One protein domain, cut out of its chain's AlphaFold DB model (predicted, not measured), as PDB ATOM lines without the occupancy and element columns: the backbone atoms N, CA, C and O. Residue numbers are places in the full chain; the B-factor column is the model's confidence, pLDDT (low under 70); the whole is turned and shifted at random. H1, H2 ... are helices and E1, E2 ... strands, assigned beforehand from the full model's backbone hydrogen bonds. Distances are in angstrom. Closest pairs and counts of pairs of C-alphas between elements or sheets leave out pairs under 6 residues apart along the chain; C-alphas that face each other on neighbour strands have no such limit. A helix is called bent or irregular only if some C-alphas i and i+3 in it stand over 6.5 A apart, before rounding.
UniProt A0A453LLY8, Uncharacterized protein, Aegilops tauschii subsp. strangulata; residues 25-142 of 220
ATOM      1  N   VAL A  25      92.423 208.592 -14.876       92.75
ATOM      2  CA  VAL A  25      92.166 207.809 -13.664       92.75
ATOM      3  C   VAL A  25      91.044 208.474 -12.875       92.75
ATOM      4  O   VAL A  25      90.843 209.682 -12.982       92.75
ATOM      5  N   ASN A  26      90.333 207.681 -12.081       93.62
ATOM      6  CA  ASN A  26      89.391 208.167 -11.086       93.62
ATOM      7  C   ASN A  26      90.014 208.063  -9.681       93.62
ATOM      8  O   ASN A  26      90.240 206.961  -9.170       93.62
ATOM      9  N   MET A  27      90.313 209.209  -9.077       93.88
ATOM     10  CA  MET A  27      90.865 209.364  -7.732       93.88
ATOM     11  C   MET A  27      89.787 209.404  -6.644       93.88
ATOM     12  O   MET A  27      90.139 209.262  -5.471       93.88
ATOM     13  N   ALA A  28      88.510 209.537  -7.019       91.81
ATOM     14  CA  ALA A  28      87.403 209.682  -6.086       91.81
ATOM     15  C   ALA A  28      87.303 208.501  -5.114       91.81
ATOM     16  O   ALA A  28      87.391 207.328  -5.495       91.81
ATOM     17  N   ILE A  29      87.055 208.830  -3.850       90.56
ATOM     18  CA  ILE A  29      86.828 207.875  -2.768       90.56
ATOM     19  C   ILE A  29      85.424 208.066  -2.214       90.56
ATOM     20  O   ILE A  29      85.010 209.187  -1.915       90.56
ATOM     21  N   THR A  30      84.705 206.963  -2.025       89.31
ATOM     22  CA  THR A  30      83.415 206.965  -1.331       89.31
ATOM     23  C   THR A  30      83.560 207.575   0.061       89.31
ATOM     24  O   THR A  30      84.395 207.136   0.849       89.31
ATOM     25  N   GLY A  31      82.741 208.585   0.355       88.88
ATOM     26  CA  GLY A  31      82.797 209.321   1.619       88.88
ATOM     27  C   GLY A  31      83.913 210.368   1.705       88.88
ATOM     28  O   GLY A  31      83.988 211.058   2.718       88.88
ATOM     29  N   GLY A  32      84.753 210.523   0.675       92.31
ATOM     30  CA  GLY A  32      85.863 211.477   0.679       92.31
ATOM     31  C   GLY A  32      85.410 212.908   0.984       92.31
ATOM     32  O   GLY A  32      84.425 213.398   0.426       92.31
ATOM     33  N   THR A  33      86.132 213.568   1.880       94.00
ATOM     34  CA  THR A  33      85.823 214.903   2.410       94.00
ATOM     35  C   THR A  33      86.725 215.970   1.792       94.00
ATOM     36  O   THR A  33      87.829 215.674   1.333       94.00
ATOM     37  N   ALA A  34      86.299 217.230   1.791       95.50
ATOM     38  CA  ALA A  34      87.197 218.357   1.540       95.50
ATOM     39  C   ALA A  34      88.213 218.490   2.684       95.50
ATOM     40  O   ALA A  34      89.408 218.685   2.463       95.50
ATOM     41  N   MET A  35      87.730 218.351   3.918       95.50
ATOM     42  CA  MET A  35      88.520 218.514   5.127       95.50
ATOM     43  C   MET A  35      89.347 217.266   5.438       95.50
ATOM     44  O   MET A  35      88.916 216.133   5.239       95.50
ATOM     45  N   ASN A  36      90.544 217.465   5.987       94.44
ATOM     46  CA  ASN A  36      91.392 216.366   6.446       94.44
ATOM     47  C   ASN A  36      90.842 215.711   7.717       94.44
ATOM     48  O   ASN A  36      90.208 216.362   8.539       94.44
ATOM     49  N   PHE A  37      91.180 214.440   7.943       92.50
ATOM     50  CA  PHE A  37      90.786 213.712   9.157       92.50
ATOM     51  C   PHE A  37      91.171 214.441  10.463       92.50
ATOM     52  O   PHE A  37      90.437 214.409  11.449       92.50
ATOM     53  N   SER A  38      92.293 215.169  10.463       93.06
ATOM     54  CA  SER A  38      92.731 215.986  11.603       93.06
ATOM     55  C   SER A  38      91.732 217.078  11.996       93.06
ATOM     56  O   SER A  38      91.648 217.419  13.174       93.06
ATOM     57  N   PHE A  39      90.951 217.604  11.049       94.00
ATOM     58  CA  PHE A  39      89.889 218.562  11.337       94.00
ATOM     59  C   PHE A  39      88.772 217.910  12.157       94.00
ATOM     60  O   PHE A  39      88.411 218.434  13.206       94.00
ATOM     61  N   TYR A  40      88.293 216.734  11.754       93.25
ATOM     62  CA  TYR A  40      87.275 215.995  12.506       93.25
ATOM     63  C   TYR A  40      87.777 215.574  13.888       93.25
ATOM     64  O   TYR A  40      87.079 215.756  14.882       93.25
ATOM     65  N   LYS A  41      89.039 215.146  13.978       93.31
ATOM     66  CA  LYS A  41      89.695 214.880  15.263       93.31
ATOM     67  C   LYS A  41      89.746 216.115  16.169       93.31
ATOM     68  O   LYS A  41      89.531 216.007  17.368       93.31
ATOM     69  N   SER A  42      89.991 217.304  15.613       93.94
ATOM     70  CA  SER A  42      89.997 218.552  16.397       93.94
ATOM     71  C   SER A  42      88.620 218.932  16.953       93.94
ATOM     72  O   SER A  42      88.537 219.686  17.917       93.94
ATOM     73  N   LEU A  43      87.551 218.401  16.356       91.69
ATOM     74  CA  LEU A  43      86.177 218.567  16.821       91.69
ATOM     75  C   LEU A  43      85.723 217.427  17.754       91.69
ATOM     76  O   LEU A  43      84.594 217.476  18.233       91.69
ATOM     77  N   GLY A  44      86.569 216.416  18.005       92.38
ATOM     78  CA  GLY A  44      86.237 215.245  18.827       92.38
ATOM     79  C   GLY A  44      85.228 214.289  18.182       92.38
ATOM     80  O   GLY A  44      84.496 213.601  18.888       92.38
ATOM     81  N   ILE A  45      85.136 214.291  16.848       90.75
ATOM     82  CA  ILE A  45      84.166 213.499  16.068       90.75
ATOM     83  C   ILE A  45      84.847 212.530  15.097       90.75
ATOM     84  O   ILE A  45      84.240 212.072  14.134       90.75
ATOM     85  N   GLU A  46      86.119 212.212  15.320       87.44
ATOM     86  CA  GLU A  46      86.903 211.330  14.455       87.44
ATOM     87  C   GLU A  46      86.268 209.948  14.258       87.44
ATOM     88  O   GLU A  46      86.373 209.378  13.177       87.44
ATOM     89  N   ASN A  47      85.554 209.439  15.265       86.44
ATOM     90  CA  ASN A  47      84.900 208.132  15.209       86.44
ATOM     91  C   ASN A  47      83.673 208.115  14.283       86.44
ATOM     92  O   ASN A  47      83.214 207.040  13.909       86.44
ATOM     93  N   LEU A  48      83.154 209.289  13.911       84.06
ATOM     94  CA  LEU A  48      82.024 209.438  12.989       84.06
ATOM     95  C   LEU A  48      82.480 209.460  11.520       84.06
ATOM     96  O   LEU A  48      81.666 209.364  10.608       84.06
ATOM     97  N   VAL A  49      83.791 209.574  11.269       83.94
ATOM     98  CA  VAL A  49      84.363 209.622   9.920       83.94
ATOM     99  C   VAL A  49      85.165 208.353   9.661       83.94
ATOM    100  O   VAL A  49      86.311 208.213  10.075       83.94
ATOM    101  N   TRP A  50      84.561 207.417   8.932       78.44
ATOM    102  CA  TRP A  50      85.141 206.093   8.676       78.44
ATOM    103  C   TRP A  50      86.191 206.062   7.551       78.44
ATOM    104  O   TRP A  50      86.853 205.043   7.358       78.44
ATOM    105  N   ASN A  51      86.346 207.146   6.783       79.25
ATOM    106  CA  ASN A  51      87.262 207.203   5.644       79.25
ATOM    107  C   ASN A  51      88.358 208.265   5.832       79.25
ATOM    108  O   ASN A  51      88.129 209.348   6.359       79.25
ATOM    109  N   HIS A  52      89.558 207.960   5.335       82.50
ATOM    110  CA  HIS A  52      90.702 208.882   5.308       82.50
ATOM    111  C   HIS A  52      90.967 209.425   3.894       82.50
ATOM    112  O   HIS A  52      92.082 209.827   3.574       82.50
ATOM    113  N   GLY A  53      89.961 209.388   3.017       89.81
ATOM    114  CA  GLY A  53      90.076 209.765   1.609       89.81
ATOM    115  C   GLY A  53      89.844 211.253   1.375       89.81
ATOM    116  O   GLY A  53      89.103 211.595   0.454       89.81
ATOM    117  N   SER A  54      90.420 212.128   2.205       94.31
ATOM    118  CA  SER A  54      90.235 213.571   2.044       94.31
ATOM    119  C   SER A  54      90.800 214.065   0.711       94.31
ATOM    120  O   SER A  54      91.633 213.410   0.081       94.31
ATOM    121  N   LEU A  55      90.374 215.252   0.300       95.25
ATOM    122  CA  LEU A  55      90.850 215.952  -0.886       95.25
ATOM    123  C   LEU A  55      92.381 215.988  -0.963       95.25
ATOM    124  O   LEU A  55      92.960 215.633  -1.990       95.25
ATOM    125  N   ASP A  56      93.060 216.361   0.125       94.81
ATOM    126  CA  ASP A  56      94.524 216.415   0.139       94.81
ATOM    127  C   ASP A  56      95.151 215.032  -0.022       94.81
ATOM    128  O   ASP A  56      96.160 214.890  -0.715       94.81
ATOM    129  N   THR A  57      94.546 214.006   0.577       94.56
ATOM    130  CA  THR A  57      94.986 212.622   0.414       94.56
ATOM    131  C   THR A  57      94.807 212.152  -1.030       94.56
ATOM    132  O   THR A  57      95.710 211.521  -1.581       94.56
ATOM    133  N   GLN A  58      93.698 212.509  -1.683       95.31
ATOM    134  CA  GLN A  58      93.468 212.202  -3.097       95.31
ATOM    135  C   GLN A  58      94.487 212.916  -4.003       95.31
ATOM    136  O   GLN A  58      95.063 212.276  -4.886       95.31
ATOM    137  N   ILE A  59      94.803 214.192  -3.747       95.69
ATOM    138  CA  ILE A  59      95.880 214.913  -4.453       95.69
ATOM    139  C   ILE A  59      97.238 214.243  -4.217       95.69
ATOM    140  O   ILE A  59      98.033 214.113  -5.149       95.69
ATOM    141  N   GLN A  60      97.530 213.822  -2.987       95.06
ATOM    142  CA  GLN A  60      98.790 213.164  -2.658       95.06
ATOM    143  C   GLN A  60      98.943 211.835  -3.409       95.06
ATOM    144  O   GLN A  60      99.971 211.607  -4.044       95.06
ATOM    145  N   TRP A  61      97.902 211.002  -3.441       94.19
ATOM    146  CA  TRP A  61      97.919 209.775  -4.240       94.19
ATOM    147  C   TRP A  61      98.024 210.044  -5.738       94.19
ATOM    148  O   TRP A  61      98.669 209.281  -6.452       94.19
ATOM    149  N   PHE A  62      97.426 211.129  -6.233       94.06
ATOM    150  CA  PHE A  62      97.589 211.518  -7.629       94.06
ATOM    151  C   PHE A  62      99.053 211.862  -7.939       94.06
ATOM    152  O   PHE A  62      99.596 211.377  -8.931       94.06
ATOM    153  N   LYS A  63      99.731 212.614  -7.061       93.31
ATOM    154  CA  LYS A  63     101.170 212.908  -7.196       93.31
ATOM    155  C   LYS A  63     102.021 211.642  -7.224       93.31
ATOM    156  O   LYS A  63     102.936 211.549  -8.034       93.31
ATOM    157  N   GLU A  64     101.705 210.669  -6.375       92.12
ATOM    158  CA  GLU A  64     102.382 209.366  -6.350       92.12
ATOM    159  C   GLU A  64     102.168 208.569  -7.645       92.12
ATOM    160  O   GLU A  64     103.029 207.782  -8.037       92.12
ATOM    161  N   LEU A  65     101.049 208.798  -8.339       91.62
ATOM    162  CA  LEU A  65     100.725 208.143  -9.601       91.62
ATOM    163  C   LEU A  65     101.399 208.803 -10.815       91.62
ATOM    164  O   LEU A  65     101.715 208.103 -11.782       91.62
ATOM    165  N   LEU A  66     101.664 210.114 -10.776       91.19
ATOM    166  CA  LEU A  66     102.244 210.875 -11.894       91.19
ATOM    167  C   LEU A  66     103.479 210.216 -12.546       91.19
ATOM    168  O   LEU A  66     103.504 210.139 -13.778       91.19
ATOM    169  N   PRO A  67     104.463 209.663 -11.805       89.44
ATOM    170  CA  PRO A  67     105.624 209.022 -12.423       89.44
ATOM    171  C   PRO A  67     105.270 207.870 -13.375       89.44
ATOM    172  O   PRO A  67     105.912 207.701 -14.409       89.44
ATOM    173  N   SER A  68     104.212 207.110 -13.071       88.31
ATOM    174  CA  SER A  68     103.719 206.016 -13.925       88.31
ATOM    175  C   SER A  68     102.976 206.494 -15.179       88.31
ATOM    176  O   SER A  68     102.846 205.749 -16.149       88.31
ATOM    177  N   ILE A  69     102.499 207.740 -15.170       88.94
ATOM    178  CA  ILE A  69     101.701 208.338 -16.242       88.94
ATOM    179  C   ILE A  69     102.608 209.070 -17.237       88.94
ATOM    180  O   ILE A  69     102.473 208.911 -18.450       88.94
ATOM    181  N   CYS A  70     103.541 209.876 -16.730       88.69
ATOM    182  CA  CYS A  70     104.302 210.838 -17.529       88.69
ATOM    183  C   CYS A  70     105.815 210.821 -17.262       88.69
ATOM    184  O   CYS A  70     106.545 211.650 -17.816       88.69
ATOM    185  N   GLY A  71     106.311 209.863 -16.474       83.62
ATOM    186  CA  GLY A  71     107.737 209.687 -16.216       83.62
ATOM    187  C   GLY A  71     108.306 210.761 -15.287       83.62
ATOM    188  O   GLY A  71     107.947 210.835 -14.118       83.62
ATOM    189  N   ARG A  72     109.251 211.571 -15.780       75.62
ATOM    190  CA  ARG A  72     109.933 212.596 -14.969       75.62
ATOM    191  C   ARG A  72     109.051 213.828 -14.735       75.62
ATOM    192  O   ARG A  72     108.152 214.138 -15.509       75.62
ATOM    193  N   GLU A  73     109.360 214.590 -13.691       69.00
ATOM    194  CA  GLU A  73     108.554 215.741 -13.264       69.00
ATOM    195  C   GLU A  73     108.388 216.821 -14.355       69.00
ATOM    196  O   GLU A  73     107.271 217.282 -14.601       69.00
ATOM    197  N   GLN A  74     109.457 217.184 -15.083       68.94
ATOM    198  CA  GLN A  74     109.350 218.160 -16.180       68.94
ATOM    199  C   GLN A  74     108.433 217.690 -17.321       68.94
ATOM    200  O   GLN A  74     107.707 218.509 -17.888       68.94
ATOM    201  N   SER A  75     108.422 216.393 -17.655       74.50
ATOM    202  CA  SER A  75     107.500 215.853 -18.666       74.50
ATOM    203  C   SER A  75     106.061 215.780 -18.149       74.50
ATOM    204  O   SER A  75     105.122 215.921 -18.934       74.50
ATOM    205  N   CYS A  76     105.873 215.660 -16.832       86.06
ATOM    206  CA  CYS A  76     104.553 215.619 -16.217       86.06
ATOM    207  C   CYS A  76     103.797 216.947 -16.268       86.06
ATOM    208  O   CYS A  76     102.608 216.925 -16.575       86.06
ATOM    209  N   LYS A  77     104.442 218.108 -16.090       88.38
ATOM    210  CA  LYS A  77     103.730 219.400 -16.206       88.38
ATOM    211  C   LYS A  77     103.077 219.590 -17.578       88.38
ATOM    212  O   LYS A  77     101.935 220.031 -17.666       88.38
ATOM    213  N   GLY A  78     103.776 219.221 -18.655       88.94
ATOM    214  CA  GLY A  78     103.230 219.295 -20.016       88.94
ATOM    215  C   GLY A  78     102.056 218.339 -20.252       88.94
ATOM    216  O   GLY A  78     101.158 218.644 -21.037       88.94
ATOM    217  N   TYR A  79     102.050 217.206 -19.553       89.56
ATOM    218  CA  TYR A  79     100.981 216.219 -19.594       89.56
ATOM    219  C   TYR A  79      99.743 216.678 -18.801       89.56
ATOM    220  O   TYR A  79      98.629 216.700 -19.328       89.56
ATOM    221  N   VAL A  80      99.950 217.125 -17.559       92.00
ATOM    222  CA  VAL A  80      98.908 217.664 -16.669       92.00
ATOM    223  C   VAL A  80      98.261 218.910 -17.288       92.00
ATOM    224  O   VAL A  80      97.049 219.078 -17.220       92.00
ATOM    225  N   ARG A  81      99.026 219.744 -18.000       93.38
ATOM    226  CA  ARG A  81      98.490 220.912 -18.716       93.38
ATOM    227  C   ARG A  81      97.436 220.565 -19.771       93.38
ATOM    228  O   ARG A  81      96.524 221.352 -19.987       93.38
ATOM    229  N   LYS A  82      97.573 219.420 -20.448       90.31
ATOM    230  CA  LYS A  82      96.652 218.956 -21.511       90.31
ATOM    231  C   LYS A  82      95.468 218.151 -20.968       90.31
ATOM    232  O   LYS A  82      94.680 217.602 -21.734       90.31
ATOM    233  N   SER A  83      95.397 218.029 -19.653       90.19
ATOM    234  CA  SER A  83      94.439 217.199 -18.952       90.19
ATOM    235  C   SER A  83      93.296 218.043 -18.390       90.19
ATOM    236  O   SER A  83      93.512 219.176 -17.962       90.19
ATOM    237  N   LEU A  84      92.090 217.479 -18.386       90.81
ATOM    238  CA  LEU A  84      90.900 218.030 -17.744       90.81
ATOM    239  C   LEU A  84      90.747 217.419 -16.352       90.81
ATOM    240  O   LEU A  84      90.727 216.204 -16.233       90.81
ATOM    241  N   PHE A  85      90.577 218.241 -15.326       92.19
ATOM    242  CA  PHE A  85      90.338 217.810 -13.954       92.19
ATOM    243  C   PHE A  85      88.900 218.130 -13.558       92.19
ATOM    244  O   PHE A  85      88.526 219.296 -13.490       92.19
ATOM    245  N   MET A  86      88.099 217.108 -13.285       91.00
ATOM    246  CA  MET A  86      86.823 217.226 -12.594       91.00
ATOM    247  C   MET A  86      87.095 217.147 -11.091       91.00
ATOM    248  O   MET A  86      87.154 216.070 -10.512       91.00
ATOM    249  N   PHE A  87      87.299 218.297 -10.463       91.50
ATOM    250  CA  PHE A  87      87.742 218.399  -9.081       91.50
ATOM    251  C   PHE A  87      86.560 218.570  -8.123       91.50
ATOM    252  O   PHE A  87      86.281 219.665  -7.635       91.50
ATOM    253  N   GLY A  88      85.833 217.484  -7.869       85.56
ATOM    254  CA  GLY A  88      84.691 217.497  -6.958       85.56
ATOM    255  C   GLY A  88      83.743 216.309  -7.131       85.56
ATOM    256  O   GLY A  88      84.055 215.358  -7.840       85.56
ATOM    257  N   ALA A  89      82.564 216.315  -6.502       85.06
ATOM    258  CA  ALA A  89      81.983 217.381  -5.671       85.06
ATOM    259  C   ALA A  89      82.390 217.245  -4.190       85.06
ATOM    260  O   ALA A  89      81.747 216.544  -3.406       85.06
ATOM    261  N   TYR A  90      83.484 217.908  -3.807       90.31
ATOM    262  CA  TYR A  90      83.945 217.967  -2.419       90.31
ATOM    263  C   TYR A  90      83.014 218.841  -1.567       90.31
ATOM    264  O   TYR A  90      82.348 219.732  -2.085       90.31
ATOM    265  N   GLY A  91      82.971 218.601  -0.256       91.56
ATOM    266  CA  GLY A  91      82.115 219.336   0.677       91.56
ATOM    267  C   GLY A  91      80.811 218.616   1.015       91.56
ATOM    268  O   GLY A  91      80.351 218.719   2.145       91.56
ATOM    269  N   GLY A  92      80.237 217.830   0.095       91.38
ATOM    270  CA  GLY A  92      78.967 217.132   0.341       91.38
ATOM    271  C   GLY A  92      79.050 216.161   1.522       91.38
ATOM    272  O   GLY A  92      78.211 216.190   2.419       91.38
ATOM    273  N   ASN A  93      80.117 215.356   1.580       91.75
ATOM    274  CA  ASN A  93      80.358 214.466   2.717       91.75
ATOM    275  C   ASN A  93      80.679 215.243   3.996       91.75
ATOM    276  O   ASN A  93      80.271 214.826   5.075       91.75
ATOM    277  N   ASP A  94      81.361 216.386   3.882       93.81
ATOM    278  CA  ASP A  94      81.645 217.244   5.023       93.81
ATOM    279  C   ASP A  94      80.345 217.725   5.668       93.81
ATOM    280  O   ASP A  94      80.201 217.561   6.873       93.81
ATOM    281  N   TYR A  95      79.374 218.219   4.890       93.12
ATOM    282  CA  TYR A  95      78.054 218.586   5.410       93.12
ATOM    283  C   TYR A  95      77.271 217.384   5.932       93.12
ATOM    284  O   TYR A  95      76.674 217.484   6.998       93.12
ATOM    285  N   ASN A  96      77.314 216.237   5.252       91.94
ATOM    286  CA  ASN A  96      76.615 215.037   5.715       91.94
ATOM    287  C   ASN A  96      77.096 214.584   7.100       91.94
ATOM    288  O   ASN A  96      76.264 214.239   7.930       91.94
ATOM    289  N   VAL A  97      78.400 214.667   7.396       92.44
ATOM    290  CA  VAL A  97      78.917 214.406   8.753       92.44
ATOM    291  C   VAL A  97      78.308 215.379   9.770       92.44
ATOM    292  O   VAL A  97      77.927 214.982  10.868       92.44
ATOM    293  N   GLN A  98      78.159 216.655   9.414       92.44
ATOM    294  CA  GLN A  98      77.563 217.644  10.316       92.44
ATOM    295  C   GLN A  98      76.066 217.399  10.549       92.44
ATOM    296  O   GLN A  98      75.593 217.558  11.670       92.44
ATOM    297  N   LEU A  99      75.324 217.026   9.509       93.62
ATOM    298  CA  LEU A  99      73.867 216.899   9.563       93.62
ATOM    299  C   LEU A  99      73.435 215.546  10.133       93.62
ATOM    300  O   LEU A  99      72.611 215.497  11.038       93.62
ATOM    301  N   LEU A 100      73.998 214.450   9.618       91.19
ATOM    302  CA  LEU A 100      73.577 213.089   9.955       91.19
ATOM    303  C   LEU A 100      74.258 212.579  11.226       91.19
ATOM    304  O   LEU A 100      73.594 212.011  12.085       91.19
ATOM    305  N   GLU A 101      75.564 212.810  11.372       89.19
ATOM    306  CA  GLU A 101      76.329 212.214  12.476       89.19
ATOM    307  C   GLU A 101      76.348 213.108  13.722       89.19
ATOM    308  O   GLU A 101      76.368 212.622  14.851       89.19
ATOM    309  N   ARG A 102      76.337 214.434  13.535       91.44
ATOM    310  CA  ARG A 102      76.312 215.399  14.650       91.44
ATOM    311  C   ARG A 102      74.931 215.978  14.945       91.44
ATOM    312  O   ARG A 102      74.800 216.681  15.944       91.44
ATOM    313  N   GLY A 103      73.942 215.741  14.082       91.62
ATOM    314  CA  GLY A 103      72.591 216.280  14.245       91.62
ATOM    315  C   GLY A 103      72.516 217.809  14.182       91.62
ATOM    316  O   GLY A 103      71.643 218.399  14.815       91.62
ATOM    317  N   LEU A 104      73.449 218.471  13.487       94.31
ATOM    318  CA  LEU A 104      73.392 219.923  13.326       94.31
ATOM    319  C   LEU A 104      72.276 220.316  12.356       94.31
ATOM    320  O   LEU A 104      71.994 219.619  11.384       94.31
ATOM    321  N   THR A 105      71.693 221.488  12.586       93.31
ATOM    322  CA  THR A 105      70.795 222.129  11.615       93.31
ATOM    323  C   THR A 105      71.576 222.613  10.384       93.31
ATOM    324  O   THR A 105      72.788 222.851  10.484       93.31
ATOM    325  N   PRO A 106      70.916 222.840   9.230       91.75
ATOM    326  CA  PRO A 106      71.563 223.452   8.068       91.75
ATOM    327  C   PRO A 106      72.262 224.777   8.403       91.75
ATOM    328  O   PRO A 106      73.408 224.987   8.016       91.75
ATOM    329  N   GLU A 107      71.630 225.631   9.212       91.75
ATOM    330  CA  GLU A 107      72.209 226.903   9.661       91.75
ATOM    331  C   GLU A 107      73.518 226.711  10.437       91.75
ATOM    332  O   GLU A 107      74.532 227.345  10.146       91.75
ATOM    333  N   GLN A 108      73.543 225.771  11.381       94.00
ATOM    334  CA  GLN A 108      74.755 225.458  12.137       94.00
ATOM    335  C   GLN A 108      75.840 224.821  11.262       94.00
ATOM    336  O   GLN A 108      77.029 225.067  11.479       94.00
ATOM    337  N   ALA A 109      75.454 224.003  10.280       93.44
ATOM    338  CA  ALA A 109      76.385 223.386   9.347       93.44
ATOM    339  C   ALA A 109      77.049 224.429   8.424       93.44
ATOM    340  O   ALA A 109      78.243 224.299   8.135       93.44
ATOM    341  N   MET A 110      76.343 225.507   8.056       90.44
ATOM    342  CA  MET A 110      76.900 226.620   7.268       90.44
ATOM    343  C   MET A 110      78.074 227.337   7.952       90.44
ATOM    344  O   MET A 110      78.952 227.874   7.279       90.44
ATOM    345  N   ASN A 111      78.194 227.272   9.283       92.19
ATOM    346  CA  ASN A 111      79.356 227.831   9.992       92.19
ATOM    347  C   ASN A 111      80.692 227.183   9.577       92.19
ATOM    348  O   ASN A 111      81.765 227.740   9.816       92.19
ATOM    349  N   TYR A 112      80.647 226.003   8.958       91.94
ATOM    350  CA  TYR A 112      81.823 225.296   8.456       91.94
ATOM    351  C   TYR A 112      82.105 225.564   6.975       91.94
ATOM    352  O   TYR A 112      83.199 225.240   6.505       91.94
ATOM    353  N   THR A 113      81.177 226.208   6.259       90.94
ATOM    354  CA  THR A 113      81.290 226.520   4.831       90.94
ATOM    355  C   THR A 113      82.597 227.226   4.473       90.94
ATOM    356  O   THR A 113      83.282 226.723   3.581       90.94
ATOM    357  N   PRO A 114      83.050 228.284   5.184       90.81
ATOM    358  CA  PRO A 114      84.302 228.956   4.828       90.81
ATOM    359  C   PRO A 114      85.525 228.028   4.884       90.81
ATOM    360  O   PRO A 114      86.423 228.126   4.051       90.81
ATOM    361  N   LYS A 115      85.558 227.088   5.840       93.00
ATOM    362  CA  LYS A 115      86.660 226.119   5.961       93.00
ATOM    363  C   LYS A 115      86.626 225.088   4.836       93.00
ATOM    364  O   LYS A 115      87.669 224.800   4.257       93.00
ATOM    365  N   ILE A 116      85.439 224.568   4.520       93.81
ATOM    366  CA  ILE A 116      85.235 223.578   3.455       93.81
ATOM    367  C   ILE A 116      85.604 224.183   2.096       93.81
ATOM    368  O   ILE A 116      86.430 223.620   1.380       93.81
ATOM    369  N   VAL A 117      85.065 225.360   1.764       91.81
ATOM    370  CA  VAL A 117      85.368 226.050   0.501       91.81
ATOM    371  C   VAL A 117      86.837 226.451   0.426       91.81
ATOM    372  O   VAL A 117      87.475 226.217  -0.598       91.81
ATOM    373  N   GLY A 118      87.422 226.941   1.524       93.75
ATOM    374  CA  GLY A 118      88.856 227.223   1.589       93.75
ATOM    375  C   GLY A 118      89.729 225.988   1.333       93.75
ATOM    376  O   GLY A 118      90.748 226.081   0.649       93.75
ATOM    377  N   ALA A 119      89.337 224.808   1.824       95.75
ATOM    378  CA  ALA A 119      90.041 223.557   1.536       95.75
ATOM    379  C   ALA A 119      89.948 223.173   0.049       95.75
ATOM    380  O   ALA A 119      90.957 222.797  -0.550       95.75
ATOM    381  N   ILE A 120      88.771 223.338  -0.565       94.75
ATOM    382  CA  ILE A 120      88.560 223.089  -1.998       94.75
ATOM    383  C   ILE A 120      89.412 224.045  -2.838       94.75
ATOM    384  O   ILE A 120      90.167 223.590  -3.698       94.75
ATOM    385  N   ALA A 121      89.366 225.347  -2.548       94.38
ATOM    386  CA  ALA A 121      90.159 226.362  -3.238       94.38
ATOM    387  C   ALA A 121      91.667 226.070  -3.140       94.38
ATOM    388  O   ALA A 121      92.371 226.053  -4.151       94.38
ATOM    389  N   ASN A 122      92.160 225.734  -1.944       95.94
ATOM    390  CA  ASN A 122      93.553 225.327  -1.749       95.94
ATOM    391  C   ASN A 122      93.909 224.051  -2.527       95.94
ATOM    392  O   ASN A 122      95.019 223.926  -3.047       95.94
ATOM    393  N   GLY A 123      92.975 223.108  -2.639       95.62
ATOM    394  CA  GLY A 123      93.099 221.930  -3.493       95.62
ATOM    395  C   GLY A 123      93.324 222.269  -4.959       95.62
ATOM    396  O   GLY A 123      94.251 221.760  -5.592       95.62
ATOM    397  N   VAL A 124      92.517 223.189  -5.480       95.50
ATOM    398  CA  VAL A 124      92.640 223.690  -6.852       95.50
ATOM    399  C   VAL A 124      93.994 224.367  -7.061       95.50
ATOM    400  O   VAL A 124      94.681 224.064  -8.036       95.50
ATOM    401  N   VAL A 125      94.446 225.201  -6.117       96.25
ATOM    402  CA  VAL A 125      95.785 225.818  -6.164       96.25
ATOM    403  C   VAL A 125      96.886 224.751  -6.222       96.25
ATOM    404  O   VAL A 125      97.812 224.860  -7.028       96.25
ATOM    405  N   LYS A 126      96.777 223.676  -5.430       95.50
ATOM    406  CA  LYS A 126      97.725 222.548  -5.472       95.50
ATOM    407  C   LYS A 126      97.723 221.844  -6.833       95.50
ATOM    408  O   LYS A 126      98.798 221.480  -7.309       95.50
ATOM    409  N   LEU A 127      96.567 221.668  -7.479       93.69
ATOM    410  CA  LEU A 127      96.489 221.107  -8.834       93.69
ATOM    411  C   LEU A 127      97.111 222.032  -9.886       93.69
ATOM    412  O   LEU A 127      97.861 221.570 -10.747       93.69
ATOM    413  N   ILE A 128      96.859 223.339  -9.799       94.19
ATOM    414  CA  ILE A 128      97.470 224.332 -10.692       94.19
ATOM    415  C   ILE A 128      98.996 224.307 -10.549       94.19
ATOM    416  O   ILE A 128      99.711 224.306 -11.551       94.19
ATOM    417  N   ALA A 129      99.517 224.184  -9.324       93.50
ATOM    418  CA  ALA A 129     100.953 224.047  -9.076       93.50
ATOM    419  C   ALA A 129     101.565 222.782  -9.723       93.50
ATOM    420  O   ALA A 129     102.730 222.796 -10.133       93.50
ATOM    421  N   LEU A 130     100.775 221.711  -9.880       92.31
ATOM    422  CA  LEU A 130     101.153 220.500 -10.624       92.31
ATOM    423  C   LEU A 130     101.082 220.672 -12.153       92.31
ATOM    424  O   LEU A 130     101.537 219.798 -12.892       92.31
ATOM    425  N   GLY A 131     100.570 221.804 -12.638       92.44
ATOM    426  CA  GLY A 131     100.472 222.153 -14.052       92.44
ATOM    427  C   GLY A 131      99.059 222.078 -14.627       92.44
ATOM    428  O   GLY A 131      98.921 222.193 -15.844       92.44
ATOM    429  N   ALA A 132      98.026 221.870 -13.803       94.31
ATOM    430  CA  ALA A 132      96.647 221.805 -14.282       94.31
ATOM    431  C   ALA A 132      96.187 223.173 -14.797       94.31
ATOM    432  O   ALA A 132      96.442 224.203 -14.174       94.31
ATOM    433  N   VAL A 133      95.512 223.173 -15.945       95.25
ATOM    434  CA  VAL A 133      94.969 224.392 -16.576       95.25
ATOM    435  C   VAL A 133      93.470 224.275 -16.829       95.25
ATOM    436  O   VAL A 133      92.757 225.270 -16.759       95.25
ATOM    437  N   HIS A 134      92.973 223.066 -17.089       92.50
ATOM    438  CA  HIS A 134      91.552 222.814 -17.284       92.50
ATOM    439  C   HIS A 134      91.002 222.149 -16.023       92.50
ATOM    440  O   HIS A 134      91.109 220.935 -15.869       92.50
ATOM    441  N   VAL A 135      90.455 222.942 -15.101       92.56
ATOM    442  CA  VAL A 135      89.866 222.454 -13.846       92.56
ATOM    443  C   VAL A 135      88.397 222.858 -13.799       92.56
ATOM    444  O   VAL A 135      88.065 224.030 -13.948       92.56
ATOM    445  N   VAL A 136      87.521 221.879 -13.597       91.38
ATOM    446  CA  VAL A 136      86.092 222.057 -13.349       91.38
ATOM    447  C   VAL A 136      85.849 221.733 -11.886       91.38
ATOM    448  O   VAL A 136      86.153 220.629 -11.446       91.38
ATOM    449  N   VAL A 137      85.301 222.687 -11.142       90.69
ATOM    450  CA  VAL A 137      84.954 222.517  -9.728       90.69
ATOM    451  C   VAL A 137      83.432 222.527  -9.631       90.69
ATOM    452  O   VAL A 137      82.836 223.604  -9.647       90.69
ATOM    453  N   PRO A 138      82.770 221.359  -9.622       86.31
ATOM    454  CA  PRO A 138      81.330 221.321  -9.442       86.31
ATOM    455  C   PRO A 138      80.967 221.715  -8.005       86.31
ATOM    456  O   PRO A 138      81.680 221.371  -7.059       86.31
ATOM    457  N   GLY A 139      79.827 222.388  -7.847       83.44
ATOM    458  CA  GLY A 139      79.178 222.530  -6.545       83.44
ATOM    459  C   GLY A 139      78.695 221.181  -6.008       83.44
ATOM    460  O   GLY A 139      78.700 220.166  -6.716       83.44
ATOM    461  N   ILE A 140      78.267 221.162  -4.748       84.81
ATOM    462  CA  ILE A 140      77.618 219.972  -4.196       84.81
ATOM    463  C   ILE A 140      76.214 219.832  -4.785       84.81
ATOM    464  O   ILE A 140      75.587 220.816  -5.178       84.81
ATOM    465  N   PHE A 141      75.726 218.598  -4.880       82.06
ATOM    466  CA  PHE A 141      74.345 218.366  -5.295       82.06
ATOM    467  C   PHE A 141      73.379 218.924  -4.229       82.06
ATOM    468  O   PHE A 141      73.759 219.000  -3.059       82.06
ATOM    469  N   PRO A 142      72.132 219.269  -4.597       87.69
ATOM    470  CA  PRO A 142      71.138 219.764  -3.646       87.69
ATOM    471  C   PRO A 142      70.876 218.738  -2.533       87.69
ATOM    472  O   PRO A 142      70.245 217.701  -2.756       87.69
TER     473      PRO A 142
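AT A GLANCE: This is residues 25 to 142 of the 220 residues of an uncharacterized protein of Aegilops tauschii subsp. strangulata (UniProt A0A453LLY8). An elongated body is built round one long helix, H6, with the kinked helix H2 running nearly alongside it but staggered, so that they meet through H2 residues 55 to 59, and a small two-stranded ribbon, E1 and E2, beside H6 residues 124 to 128. H3 sits at one end by the last part of H2, H4 and H5 make the other end, and H1 lies apart from the other named helices. The 118 printed residues hold six named helices and two named strands, in the order H1 H2 H3 E1 H4 H5 H6 E2; the sheet's order is E1, E2, parallel, and the class is mostly helix. The whole is compact, with a radius of gyration of the C-alphas of 15.4 A, and spans 48 by 24 by 20 A.

IN THESE COORDINATES: The sheet is E1, residues 83 to 86, 9.9 A, and E2, residues 134 to 136, 6.8 A, which ends at C-alpha 136 (86.092, 222.057, -13.349). H6, residues 113 to 129, is 24.2 A long and starts at C-alpha 113 (81.290, 226.520, 4.831). H2, residues 55 to 70, is 22.0 A long, with a kink of 37 degrees near residue 64; it is irregular, but only just, with C-alphas 64 and 67 6.9 A apart. H3 is residues 73 to 81, 12.6 A; H4 is residues 92 to 101, 13.4 A; H5 is residues 106 to 110, 6.3 A. H1, residues 37 to 42, 8.7 A, begins at C-alpha 37 (90.786, 213.712, 9.157).

HOW THE PARTS SIT: E1 and E2 are parallel neighbours at 10 degrees, with N 85 and O 134 within hydrogen-bond range at 2.8 A, as are N 136 and O 85 at 2.8 A. E1, H4 H5 H6, E2 is a strand-helix-strand unit, two parallel neighbour strands with helices between them in the chain. The closest C-alphas of H6 and E2 are those of Val 124 and Val 135, 7.6 A apart. H6, with residues 120 to 127 alone, touches residues 55 to 59 of H2 at a shallow tilt of 14 degrees, the same way; the closest C-alphas, of Asp 56 and Gly 123, are 6.8 A apart. H2 and H3 touch only at the corner, with the C-alphas of Cys 70 and Cys 76 closest at 5.0 A. H3 and H6 are near each other. H4 touches H5, with the C-alphas of Gln 98 and Ala 109 closest at 5.9 A. H4 and H6 are close but not clearly touching, the closest C-alphas, of Asp 94 and Ile 116, being 7.4 A apart. H5 and H6 meet only through their link. H1 is apart from H2 and H6, among others. Every O i to N i+4 pair is within hydrogen-bond range in H1, H4, H5 and H6, against 10 of 12 in H2 and 4 of 5 in H3.

THE WHOLE: The two C-alphas farthest apart, of Arg 72 and Thr 105, are 48.3 A apart. The printed part has no cut. The link from H1 to H2, 12 residues, is long; the other links between named elements are tight. The mean pLDDT of the printed part is 90.7, and residues 73 to 74 are under 70.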